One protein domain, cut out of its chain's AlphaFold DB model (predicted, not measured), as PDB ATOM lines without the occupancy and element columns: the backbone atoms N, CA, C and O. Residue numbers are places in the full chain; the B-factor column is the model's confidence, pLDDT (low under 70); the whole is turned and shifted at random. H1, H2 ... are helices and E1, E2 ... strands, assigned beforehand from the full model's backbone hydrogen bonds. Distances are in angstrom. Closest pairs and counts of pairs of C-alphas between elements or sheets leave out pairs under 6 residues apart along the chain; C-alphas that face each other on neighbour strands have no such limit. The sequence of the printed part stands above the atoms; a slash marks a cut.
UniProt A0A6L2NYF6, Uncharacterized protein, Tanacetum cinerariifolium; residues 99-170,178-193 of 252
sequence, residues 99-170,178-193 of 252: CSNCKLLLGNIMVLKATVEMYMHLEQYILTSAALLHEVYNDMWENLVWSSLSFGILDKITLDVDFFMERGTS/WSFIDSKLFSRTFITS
ATOM      1  N   CYS A  99     -18.047   3.177  47.439       85.50
ATOM      2  CA  CYS A  99     -17.755   2.780  46.076       85.50
ATOM      3  C   CYS A  99     -18.945   1.971  45.549       85.50
ATOM      4  O   CYS A  99     -19.154   0.828  45.965       85.50
ATOM      5  N   SER A 100     -19.743   2.551  44.649       82.69
ATOM      6  CA  SER A 100     -20.915   1.890  44.052       82.69
ATOM      7  C   SER A 100     -20.553   0.539  43.425       82.69
ATOM      8  O   SER A 100     -21.282  -0.438  43.590       82.69
ATOM      9  N   ASN A 101     -19.369   0.452  42.817       85.88
ATOM     10  CA  ASN A 101     -18.828  -0.780  42.247       85.88
ATOM     11  C   ASN A 101     -18.529  -1.853  43.309       85.88
ATOM     12  O   ASN A 101     -18.775  -3.033  43.068       85.88
ATOM     13  N   CYS A 102     -18.065  -1.474  44.506       86.69
ATOM     14  CA  CYS A 102     -17.857  -2.428  45.601       86.69
ATOM     15  C   CYS A 102     -19.185  -2.940  46.172       86.69
ATOM     16  O   CYS A 102     -19.284  -4.123  46.496       86.69
ATOM     17  N   LYS A 103     -20.217  -2.087  46.252       87.44
ATOM     18  CA  LYS A 103     -21.572  -2.517  46.645       87.44
ATOM     19  C   LYS A 103     -22.154  -3.514  45.641       87.44
ATOM     20  O   LYS A 103     -22.711  -4.528  46.052       87.44
ATOM     21  N   LEU A 104     -21.974  -3.259  44.344       90.38
ATOM     22  CA  LEU A 104     -22.423  -4.164  43.285       90.38
ATOM     23  C   LEU A 104     -21.689  -5.513  43.335       90.38
ATOM     24  O   LEU A 104     -22.327  -6.562  43.277       90.38
ATOM     25  N   LEU A 105     -20.363  -5.494  43.503       90.69
ATOM     26  CA  LEU A 105     -19.562  -6.713  43.620       90.69
ATOM     27  C   LEU A 105     -19.970  -7.550  44.841       90.69
ATOM     28  O   LEU A 105     -20.138  -8.761  44.723       90.69
ATOM     29  N   LEU A 106     -20.183  -6.908  45.994       92.81
ATOM     30  CA  LEU A 106     -20.645  -7.586  47.205       92.81
ATOM     31  C   LEU A 106     -22.031  -8.217  47.004       92.81
ATOM     32  O   LEU A 106     -22.240  -9.365  47.394       92.81
ATOM     33  N   GLY A 107     -22.947  -7.506  46.338       94.50
ATOM     34  CA  GLY A 107     -24.258  -8.039  45.965       94.50
ATOM     35  C   GLY A 107     -24.153  -9.280  45.075       94.50
ATOM     36  O   GLY A 107     -24.785 -10.296  45.361       94.50
ATOM     37  N   ASN A 108     -23.295  -9.246  44.053       93.00
ATOM     38  CA  ASN A 108     -23.081 -10.388  43.159       93.00
ATOM     39  C   ASN A 108     -22.488 -11.602  43.893       93.00
ATOM     40  O   ASN A 108     -22.918 -12.729  43.653       93.00
ATOM     41  N   ILE A 109     -21.552 -11.386  44.827       94.19
ATOM     42  CA  ILE A 109     -20.988 -12.461  45.661       94.19
ATOM     43  C   ILE A 109     -22.073 -13.091  46.544       94.19
ATOM     44  O   ILE A 109     -22.127 -14.315  46.665       94.19
ATOM     45  N   MET A 110     -22.963 -12.285  47.133       93.56
ATOM     46  CA  MET A 110     -24.074 -12.799  47.941       93.56
ATOM     47  C   MET A 110     -25.065 -13.625  47.116       93.56
ATOM     48  O   MET A 110     -25.466 -14.701  47.558       93.56
ATOM     49  N   VAL A 111     -25.424 -13.165  45.913       92.81
ATOM     50  CA  VAL A 111     -26.301 -13.919  44.998       92.81
ATOM     51  C   VAL A 111     -25.660 -15.245  44.604       92.81
ATOM     52  O   VAL A 111     -26.326 -16.282  44.622       92.81
ATOM     53  N   LEU A 112     -24.361 -15.239  44.295       93.38
ATOM     54  CA  LEU A 112     -23.650 -16.455  43.923       93.38
ATOM     55  C   LEU A 112     -23.566 -17.446  45.085       93.38
ATOM     56  O   LEU A 112     -23.819 -18.632  44.888       93.38
ATOM     57  N   LYS A 113     -23.288 -16.960  46.299       92.31
ATOM     58  CA  LYS A 113     -23.282 -17.783  47.511       92.31
ATOM     59  C   LYS A 113     -24.638 -18.454  47.738       92.31
ATOM     60  O   LYS A 113     -24.675 -19.666  47.906       92.31
ATOM     61  N   ALA A 114     -25.730 -17.690  47.677       87.31
ATOM     62  CA  ALA A 114     -27.081 -18.233  47.833       87.31
ATOM     63  C   ALA A 114     -27.424 -19.249  46.732       87.31
ATOM     64  O   ALA A 114     -28.045 -20.273  46.996       87.31
ATOM     65  N   THR A 115     -26.974 -18.998  45.500       89.50
ATOM     66  CA  THR A 115     -27.167 -19.927  44.380       89.50
ATOM     67  C   THR A 115     -26.430 -21.238  44.637       89.50
ATOM     68  O   THR A 115     -27.036 -22.299  44.554       89.50
ATOM     69  N   VAL A 116     -25.147 -21.185  45.010       87.19
ATOM     70  CA  VAL A 116     -24.369 -22.389  45.344       87.19
ATOM     71  C   VAL A 116     -24.992 -23.131  46.525       87.19
ATOM     72  O   VAL A 116     -25.098 -24.348  46.470       87.19
ATOM     73  N   GLU A 117     -25.469 -22.431  47.553       87.12
ATOM     74  CA  GLU A 117     -26.160 -23.036  48.700       87.12
ATOM     75  C   GLU A 117     -27.442 -23.774  48.276       87.12
ATOM     76  O   GLU A 117     -27.652 -24.919  48.675       87.12
ATOM     77  N   MET A 118     -28.234 -23.193  47.367       85.31
ATOM     78  CA  MET A 118     -29.372 -23.890  46.756       85.31
ATOM     79  C   MET A 118     -28.946 -25.132  45.962       85.31
ATOM     80  O   MET A 118     -29.618 -26.158  46.041       85.31
ATOM     81  N   TYR A 119     -27.840 -25.062  45.213       78.56
ATOM     82  CA  TYR A 119     -27.323 -26.205  44.452       78.56
ATOM     83  C   TYR A 119     -26.749 -27.307  45.350       78.56
ATOM     84  O   TYR A 119     -26.913 -28.484  45.047       78.56
ATOM     85  N   MET A 120     -26.135 -26.958  46.481       82.19
ATOM     86  CA  MET A 120     -25.613 -27.935  47.441       82.19
ATOM     87  C   MET A 120     -26.727 -28.741  48.119       82.19
ATOM     88  O   MET A 120     -26.524 -29.904  48.451       82.19
ATOM     89  N   HIS A 121     -27.908 -28.146  48.292       85.38
ATOM     90  CA  HIS A 121     -29.095 -28.843  48.794       85.38
ATOM     91  C   HIS A 121     -29.991 -29.389  47.678       85.38
ATOM     92  O   HIS A 121     -31.056 -29.942  47.960       85.38
ATOM     93  N   LEU A 122     -29.574 -29.273  46.414       83.50
ATOM     94  CA  LEU A 122     -30.372 -29.717  45.276       83.50
ATOM     95  C   LEU A 122     -30.589 -31.230  45.298       83.50
ATOM     96  O   LEU A 122     -31.667 -31.679  44.934       83.50
ATOM     97  N   GLU A 123     -29.626 -32.009  45.790       83.06
ATOM     98  CA  GLU A 123     -29.784 -33.460  45.949       83.06
ATOM     99  C   GLU A 123     -30.911 -33.797  46.933       83.06
ATOM    100  O   GLU A 123     -31.814 -34.564  46.607       83.06
ATOM    101  N   GLN A 124     -30.933 -33.152  48.104       80.44
ATOM    102  CA  GLN A 124     -32.011 -33.324  49.082       80.44
ATOM    103  C   GLN A 124     -33.350 -32.820  48.539       80.44
ATOM    104  O   GLN A 124     -34.381 -33.455  48.755       80.44
ATOM    105  N   TYR A 125     -33.344 -31.711  47.799       80.44
ATOM    106  CA  TYR A 125     -34.542 -31.163  47.173       80.44
ATOM    107  C   TYR A 125     -35.105 -32.091  46.088       80.44
ATOM    108  O   TYR A 125     -36.316 -32.310  46.046       80.44
ATOM    109  N   ILE A 126     -34.252 -32.672  45.241       84.88
ATOM    110  CA  ILE A 126     -34.647 -33.637  44.208       84.88
ATOM    111  C   ILE A 126     -35.203 -34.903  44.861       84.88
ATOM    112  O   ILE A 126     -36.278 -35.348  44.467       84.88
ATOM    113  N   LEU A 127     -34.534 -35.442  45.884       87.06
ATOM    114  CA  LEU A 127     -35.007 -36.626  46.608       87.06
ATOM    115  C   LEU A 127     -36.357 -36.371  47.297       87.06
ATOM    116  O   LEU A 127     -37.275 -37.181  47.177       87.06
ATOM    117  N   THR A 128     -36.512 -35.215  47.943       86.94
ATOM    118  CA  THR A 128     -37.779 -34.809  48.577       86.94
ATOM    119  C   THR A 128     -38.885 -34.628  47.537       86.94
ATOM    120  O   THR A 128     -40.012 -35.076  47.734       86.94
ATOM    121  N   SER A 129     -38.566 -34.018  46.392       80.69
ATOM    122  CA  SER A 129     -39.523 -33.820  45.300       80.69
ATOM    123  C   SER A 129     -39.937 -35.145  44.655       80.69
ATOM    124  O   SER A 129     -41.105 -35.321  44.322       80.69
ATOM    125  N   ALA A 130     -39.007 -36.092  44.502       91.12
ATOM    126  CA  ALA A 130     -39.292 -37.424  43.977       91.12
ATOM    127  C   ALA A 130     -40.211 -38.220  44.918       91.12
ATOM    128  O   ALA A 130     -41.165 -38.838  44.449       91.12
ATOM    129  N   ALA A 131     -39.977 -38.148  46.234       92.88
ATOM    130  CA  ALA A 131     -40.840 -38.777  47.231       92.88
ATOM    131  C   ALA A 131     -42.271 -38.209  47.195       92.88
ATOM    132  O   ALA A 131     -43.232 -38.974  47.125       92.88
ATOM    133  N   LEU A 132     -42.415 -36.878  47.143       90.50
ATOM    134  CA  LEU A 132     -43.725 -36.222  47.037       90.50
ATOM    135  C   LEU A 132     -44.445 -36.555  45.723       90.50
ATOM    136  O   LEU A 132     -45.653 -36.771  45.717       90.50
ATOM    137  N   LEU A 133     -43.722 -36.619  44.599       86.69
ATOM    138  CA  LEU A 133     -44.310 -37.020  43.318       86.69
ATOM    139  C   LEU A 133     -44.801 -38.467  43.344       86.69
ATOM    140  O   LEU A 133     -45.863 -38.746  42.794       86.69
ATOM    141  N   HIS A 134     -44.060 -39.369  43.988       89.75
ATOM    142  CA  HIS A 134     -44.477 -40.757  44.156       89.75
ATOM    143  C   HIS A 134     -45.759 -40.861  44.999       89.75
ATOM    144  O   HIS A 134     -46.679 -41.583  44.622       89.75
ATOM    145  N   GLU A 135     -45.867 -40.094  46.087       93.44
ATOM    146  CA  GLU A 135     -47.074 -40.039  46.923       93.44
ATOM    147  C   GLU A 135     -48.294 -39.517  46.148       93.44
ATOM    148  O   GLU A 135     -49.336 -40.169  46.127       93.44
ATOM    149  N   VAL A 136     -48.145 -38.401  45.425       90.38
ATOM    150  CA  VAL A 136     -49.224 -37.836  44.593       90.38
ATOM    151  C   VAL A 136     -49.622 -38.789  43.466       90.38
ATOM    152  O   VAL A 136     -50.800 -38.885  43.124       90.38
ATOM    153  N   TYR A 137     -48.658 -39.494  42.870       87.25
ATOM    154  CA  TYR A 137     -48.947 -40.455  41.811       87.25
ATOM    155  C   TYR A 137     -49.712 -41.667  42.344       87.25
ATOM    156  O   TYR A 137     -50.664 -42.099  41.698       87.25
ATOM    157  N   ASN A 138     -49.353 -42.170  43.526       89.56
ATOM    158  CA  ASN A 138     -50.072 -43.268  44.166       89.56
ATOM    159  C   ASN A 138     -51.494 -42.860  44.555       89.56
ATOM    160  O   ASN A 138     -52.426 -43.590  44.237       89.56
ATOM    161  N   ASP A 139     -51.682 -41.675  45.140       90.19
ATOM    162  CA  ASP A 139     -53.020 -41.160  45.464       90.19
ATOM    163  C   ASP A 139     -53.875 -40.987  44.197       90.19
ATOM    164  O   ASP A 139     -55.021 -41.435  44.125       90.19
ATOM    165  N   MET A 140     -53.308 -40.408  43.136       90.31
ATOM    166  CA  MET A 140     -54.007 -40.262  41.857       90.31
ATOM    167  C   MET A 140     -54.340 -41.622  41.226       90.31
ATOM    168  O   MET A 140     -55.428 -41.784  40.667       90.31
ATOM    169  N   TRP A 141     -53.421 -42.585  41.302       89.00
ATOM    170  CA  TRP A 141     -53.612 -43.932  40.774       89.00
ATOM    171  C   TRP A 141     -54.713 -44.679  41.525       89.00
ATOM    172  O   TRP A 141     -55.633 -45.193  40.888       89.00
ATOM    173  N   GLU A 142     -54.685 -44.677  42.859       87.94
ATOM    174  CA  GLU A 142     -55.729 -45.305  43.667       87.94
ATOM    175  C   GLU A 142     -57.094 -44.675  43.384       87.94
ATOM    176  O   GLU A 142     -58.055 -45.389  43.089       87.94
ATOM    177  N   ASN A 143     -57.181 -43.344  43.352       86.25
ATOM    178  CA  ASN A 143     -58.427 -42.642  43.040       86.25
ATOM    179  C   ASN A 143     -58.964 -42.979  41.634       86.25
ATOM    180  O   ASN A 143     -60.180 -43.099  41.440       86.25
ATOM    181  N   LEU A 144     -58.080 -43.164  40.648       85.06
ATOM    182  CA  LEU A 144     -58.459 -43.563  39.292       85.06
ATOM    183  C   LEU A 144     -58.957 -45.015  39.240       85.06
ATOM    184  O   LEU A 144     -59.967 -45.286  38.582       85.06
ATOM    185  N   VAL A 145     -58.286 -45.931  39.942       86.12
ATOM    186  CA  VAL A 145     -58.686 -47.343  40.049       86.12
ATOM    187  C   VAL A 145     -60.050 -47.455  40.729       86.12
ATOM    188  O   VAL A 145     -60.956 -48.084  40.178       86.12
ATOM    189  N   TRP A 146     -60.252 -46.770  41.856       83.00
ATOM    190  CA  TRP A 146     -61.527 -46.755  42.580       83.00
ATOM    191  C   TRP A 146     -62.666 -46.134  41.771       83.00
ATOM    192  O   TRP A 146     -63.785 -46.660  41.757       83.00
ATOM    193  N   SER A 147     -62.387 -45.058  41.033       79.88
ATOM    194  CA  SER A 147     -63.366 -44.465  40.117       79.88
ATOM    195  C   SER A 147     -63.734 -45.444  38.998       79.88
ATOM    196  O   SER A 147     -64.910 -45.646  38.710       79.88
ATOM    197  N   SER A 148     -62.749 -46.116  38.401       78.44
ATOM    198  CA  SER A 148     -62.968 -47.071  37.306       78.44
ATOM    199  C   SER A 148     -63.745 -48.314  37.751       78.44
ATOM    200  O   SER A 148     -64.623 -48.777  37.016       78.44
ATOM    201  N   LEU A 149     -63.472 -48.808  38.966       76.69
ATOM    202  CA  LEU A 149     -64.246 -49.865  39.627       76.69
ATOM    203  C   LEU A 149     -65.698 -49.432  39.848       76.69
ATOM    204  O   LEU A 149     -66.616 -50.188  39.537       76.69
ATOM    205  N   SER A 150     -65.915 -48.197  40.304       77.19
ATOM    206  CA  SER A 150     -67.257 -47.661  40.573       77.19
ATOM    207  C   SER A 150     -68.111 -47.495  39.310       77.19
ATOM    208  O   SER A 150     -69.334 -47.577  39.384       77.19
ATOM    209  N   PHE A 151     -67.488 -47.291  38.143       78.94
ATOM    210  CA  PHE A 151     -68.191 -47.148  36.862       78.94
ATOM    211  C   PHE A 151     -68.269 -48.443  36.031       78.94
ATOM    212  O   PHE A 151     -68.833 -48.414  34.937       78.94
ATOM    213  N   GLY A 152     -67.722 -49.568  36.508       77.31
ATOM    214  CA  GLY A 152     -67.735 -50.838  35.766       77.31
ATOM    215  C   GLY A 152     -66.897 -50.818  34.477       77.31
ATOM    216  O   GLY A 152     -67.207 -51.538  33.533       77.31
ATOM    217  N   ILE A 153     -65.852 -49.981  34.413       69.12
ATOM    218  CA  ILE A 153     -65.026 -49.760  33.201       69.12
ATOM    219  C   ILE A 153     -63.761 -50.657  33.195       69.12
ATOM    220  O   ILE A 153     -62.928 -50.576  32.291       69.12
ATOM    221  N   LEU A 154     -63.605 -51.549  34.182       58.12
ATOM    222  CA  LEU A 154     -62.348 -52.267  34.431       58.12
ATOM    223  C   LEU A 154     -61.838 -53.103  33.244       58.12
ATOM    224  O   LEU A 154     -60.639 -53.087  32.969       58.12
ATOM    225  N   ASP A 155     -62.731 -53.745  32.487       57.22
ATOM    226  CA  ASP A 155     -62.343 -54.619  31.367       57.22
ATOM    227  C   ASP A 155     -61.654 -53.873  30.218       57.22
ATOM    228  O   ASP A 155     -60.908 -54.473  29.447       57.22
ATOM    229  N   LYS A 156     -61.865 -52.556  30.095       58.66
ATOM    230  CA  LYS A 156     -61.315 -51.772  28.979       58.66
ATOM    231  C   LYS A 156     -60.052 -50.990  29.337       58.66
ATOM    232  O   LYS A 156     -59.258 -50.711  28.449       58.66
ATOM    233  N   ILE A 157     -59.865 -50.641  30.611       56.75
ATOM    234  CA  ILE A 157     -58.694 -49.880  31.085       56.75
ATOM    235  C   ILE A 157     -57.513 -50.812  31.384       56.75
ATOM    236  O   ILE A 157     -56.377 -50.456  31.088       56.75
ATOM    237  N   THR A 158     -57.770 -52.020  31.899       54.50
ATOM    238  CA  THR A 158     -56.713 -52.989  32.254       54.50
ATOM    239  C   THR A 158     -55.855 -53.374  31.037       54.50
ATOM    240  O   THR A 158     -54.635 -53.406  31.129       54.50
ATOM    241  N   LEU A 159     -56.475 -53.527  29.860       55.78
ATOM    242  CA  LEU A 159     -55.779 -53.875  28.614       55.78
ATOM    243  C   LEU A 159     -54.887 -52.754  28.046       55.78
ATOM    244  O   LEU A 159     -53.939 -53.047  27.324       55.78
ATOM    245  N   ASP A 160     -55.174 -51.486  28.356       53.59
ATOM    246  CA  ASP A 160     -54.420 -50.334  27.829       53.59
ATOM    247  C   ASP A 160     -53.232 -49.954  28.737       53.59
ATOM    248  O   ASP A 160     -52.255 -49.362  28.276       53.59
ATOM    249  N   VAL A 161     -53.289 -50.306  30.029       50.56
ATOM    250  CA  VAL A 161     -52.215 -50.035  31.003       50.56
ATOM    251  C   VAL A 161     -51.105 -51.085  30.926       50.56
ATOM    252  O   VAL A 161     -49.931 -50.711  30.943       50.56
ATOM    253  N   ASP A 162     -51.450 -52.368  30.766       49.12
ATOM    254  CA  ASP A 162     -50.466 -53.449  30.578       49.12
ATOM    255  C   ASP A 162     -49.622 -53.245  29.305       49.12
ATOM    256  O   ASP A 162     -48.465 -53.653  29.239       49.12
ATOM    257  N   PHE A 163     -50.164 -52.538  28.308       48.88
ATOM    258  CA  PHE A 163     -49.442 -52.161  27.093       48.88
ATOM    259  C   PHE A 163     -48.387 -51.060  27.328       48.88
ATOM    260  O   PHE A 163     -47.501 -50.857  26.496       48.88
ATOM    261  N   PHE A 164     -48.479 -50.321  28.439       39.59
ATOM    262  CA  PHE A 164     -47.702 -49.100  28.666       39.59
ATOM    263  C   PHE A 164     -46.523 -49.265  29.635       39.59
ATOM    264  O   PHE A 164     -45.561 -48.494  29.560       39.59
ATOM    265  N   MET A 165     -46.575 -50.256  30.528       38.81
ATOM    266  CA  MET A 165     -45.508 -50.555  31.485       38.81
ATOM    267  C   MET A 165     -45.104 -52.024  31.402       38.81
ATOM    268  O   MET A 165     -45.791 -52.900  31.919       38.81
ATOM    269  N   GLU A 166     -43.953 -52.296  30.790       47.28
ATOM    270  CA  GLU A 166     -43.384 -53.641  30.789       47.28
ATOM    271  C   GLU A 166     -42.604 -53.859  32.089       47.28
ATOM    272  O   GLU A 166     -41.626 -53.172  32.398       47.28
ATOM    273  N   ARG A 167     -43.078 -54.812  32.895       44.44
ATOM    274  CA  ARG A 167     -42.434 -55.192  34.150       44.44
ATOM    275  C   ARG A 167     -41.228 -56.076  33.842       44.44
ATOM    276  O   ARG A 167     -41.371 -57.283  33.661       44.44
ATOM    277  N   GLY A 168     -40.036 -55.488  33.817       47.44
ATOM    278  CA  GLY A 168     -38.794 -56.248  33.711       47.44
ATOM    279  C   GLY A 168     -38.535 -57.039  34.993       47.44
ATOM    280  O   GLY A 168     -38.102 -56.476  35.996       47.44
ATOM    281  N   THR A 169     -38.797 -58.345  34.991       41.34
ATOM    282  CA  THR A 169     -38.377 -59.235  36.082       41.34
ATOM    283  C   THR A 169     -36.970 -59.750  35.794       41.34
ATOM    284  O   THR A 169     -36.799 -60.644  34.965       41.34
ATOM    285  N   SER A 170     -35.957 -59.193  36.464       44.50
ATOM    286  CA  SER A 170     -34.618 -59.792  36.497       44.50
ATOM    287  C   SER A 170     -34.571 -60.847  37.614       44.50
ATOM    288  O   SER A 170     -34.882 -60.504  38.753       44.50
ATOM    289  N   TRP A 178     -38.782 -50.048  36.114       38.72
ATOM    290  CA  TRP A 178     -39.874 -49.697  35.213       38.72
ATOM    291  C   TRP A 178     -39.299 -48.895  34.048       38.72
ATOM    292  O   TRP A 178     -38.645 -47.870  34.260       38.72
ATOM    293  N   SER A 179     -39.543 -49.339  32.817       39.50
ATOM    294  CA  SER A 179     -39.203 -48.599  31.601       39.50
ATOM    295  C   SER A 179     -40.480 -48.141  30.893       39.50
ATOM    296  O   SER A 179     -41.434 -48.894  30.725       39.50
ATOM    297  N   PHE A 180     -40.509 -46.874  30.474       38.59
ATOM    298  CA  PHE A 180     -41.576 -46.350  29.621       38.59
ATOM    299  C   PHE A 180     -41.276 -46.707  28.165       38.59
ATOM    300  O   PHE A 180     -40.219 -46.332  27.656       38.59
ATOM    301  N   ILE A 181     -42.208 -47.385  27.490       48.72
ATOM    302  CA  ILE A 181     -41.946 -47.934  26.151       48.72
ATOM    303  C   ILE A 181     -41.917 -46.873  25.041       48.72
ATOM    304  O   ILE A 181     -41.109 -47.001  24.130       48.72
ATOM    305  N   ASP A 182     -42.678 -45.777  25.101       42.97
ATOM    306  CA  ASP A 182     -42.463 -44.640  24.190       42.97
ATOM    307  C   ASP A 182     -43.217 -43.385  24.664       42.97
ATOM    308  O   ASP A 182     -44.450 -43.351  24.740       42.97
ATOM    309  N   SER A 183     -42.486 -42.299  24.929       37.06
ATOM    310  CA  SER A 183     -43.056 -40.988  25.294       37.06
ATOM    311  C   SER A 183     -44.010 -40.408  24.230       37.06
ATOM    312  O   SER A 183     -44.923 -39.632  24.552       37.06
ATOM    313  N   LYS A 184     -43.849 -40.797  22.955       45.31
ATOM    314  CA  LYS A 184     -44.719 -40.348  21.854       45.31
ATOM    315  C   LYS A 184     -46.059 -41.073  21.825       45.31
ATOM    316  O   LYS A 184     -47.069 -40.453  21.489       45.31
ATOM    317  N   LEU A 185     -46.087 -42.355  22.187       50.97
ATOM    318  CA  LEU A 185     -47.342 -43.093  22.305       50.97
ATOM    319  C   LEU A 185     -48.121 -42.619  23.535       50.97
ATOM    320  O   LEU A 185     -49.332 -42.435  23.453       50.97
ATOM    321  N   PHE A 186     -47.401 -42.308  24.621       44.19
ATOM    322  CA  PHE A 186     -47.990 -41.834  25.873       44.19
ATOM    323  C   PHE A 186     -48.727 -40.537  25.619       44.19
ATOM    324  O   PHE A 186     -49.924 -40.446  25.837       44.19
ATOM    325  N   SER A 187     -48.038 -39.555  25.041       38.78
ATOM    326  CA  SER A 187     -48.646 -38.270  24.708       38.78
ATOM    327  C   SER A 187     -49.835 -38.412  23.751       38.78
ATOM    328  O   SER A 187     -50.832 -37.726  23.948       38.78
ATOM    329  N   ARG A 188     -49.815 -39.328  22.773       46.59
ATOM    330  CA  ARG A 188     -50.960 -39.541  21.866       46.59
ATOM    331  C   ARG A 188     -52.186 -40.138  22.558       46.59
ATOM    332  O   ARG A 188     -53.273 -39.590  22.382       46.59
ATOM    333  N   THR A 189     -52.025 -41.206  23.335       44.53
ATOM    334  CA  THR A 189     -53.129 -41.874  24.051       44.53
ATOM    335  C   THR A 189     -53.637 -41.018  25.222       44.53
ATOM    336  O   THR A 189     -54.836 -40.939  25.488       44.53
ATOM    337  N   PHE A 190     -52.739 -40.271  25.865       41.25
ATOM    338  CA  PHE A 190     -53.035 -39.357  26.969       41.25
ATOM    339  C   PHE A 190     -53.778 -38.086  26.517       41.25
ATOM    340  O   PHE A 190     -54.659 -37.598  27.221       41.25
ATOM    341  N   ILE A 191     -53.486 -37.563  25.318       44.12
ATOM    342  CA  ILE A 191     -54.149 -36.367  24.760       44.12
ATOM    343  C   ILE A 191     -55.558 -36.674  24.226       44.12
ATOM    344  O   ILE A 191     -56.424 -35.795  24.251       44.12
ATOM    345  N   THR A 192     -55.822 -37.892  23.748       41.97
ATOM    346  CA  THR A 192     -57.128 -38.264  23.170       41.97
ATOM    347  C   THR A 192     -58.134 -38.766  24.203       41.97
ATOM    348  O   THR A 192     -59.330 -38.838  23.903       41.97
ATOM    349  N   SER A 193     -57.698 -39.061  25.431       44.62
ATOM    350  CA  SER A 193     -58.596 -39.502  26.495       44.62
ATOM    351  C   SER A 193     -59.547 -38.379  26.928       44.62
ATOM    352  O   SER A 193     -59.177 -37.398  27.580       44.62
TER     353      SER A 193
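This is residues 99 to 170 and 178 to 193 of the 252 residues of an uncharacterized protein of Tanacetum cinerariifolium (UniProt A0A6L2NYF6). Two long helices, H1 and H2, follow each other end to end with a wide corner between them and make a long arm, of which residues 99 to 144 stand free. Past the far end of H2 the chain folds back through the short helix H3 into a loose group of two short strands, E1 and E2, and the small helix H4. The printed part has 88 residues, mostly helix, in the order H1, H2, H3, E1, E2, H4. It is extended, with a radius of gyration of the C-alphas of 22.9 A, and is a rod spanning 74 by 30 by 29 A.

H1, residues 100 to 120, and H2, residues 122 to 150, meet only through their link. H3, residues 154 to 161, is close to H2 but not clearly touching: the closest C-alphas, those of Ser 148 and Leu 154, are 6.0 A apart. H2 and H3 run opposite ways at a shallow tilt of 30 degrees. E1, residues 165 to 168, and E2, residues 178 to 180, meet only at a point, with no C-alphas that face each other within 6 A. H4, residues 183 to 192, is apart from H1, H2, H3 and E1. Every O i to N i+4 pair is within hydrogen-bond range in H1, H2 and H4; in H3, 2 of 4 are.

H1 begins with C-alpha 100 at (-20.915, 1.890, 44.052) and is 30.4 A long. H2 is 41.3 A long and ends with C-alpha 150 at (-67.257, -47.661, 40.573). H3 measures 10.9 A, E1 9.1 A and E2 6.7 A. H4 measures 14.5 A and ends with C-alpha 192 at (-57.128, -38.264, 23.170).

The C-alphas farthest apart, those of Cys 99 and Asp 155, are 74.2 A apart. Residues 171 to 177 are not printed, and C-alphas 170 and 178 are 11.5 A apart across this cut, which lies between E1 and E2. The links printed whole are tight. The mean pLDDT of the printed part is 71.4, and residues 153 to 170 and 178 to 193 are under 70.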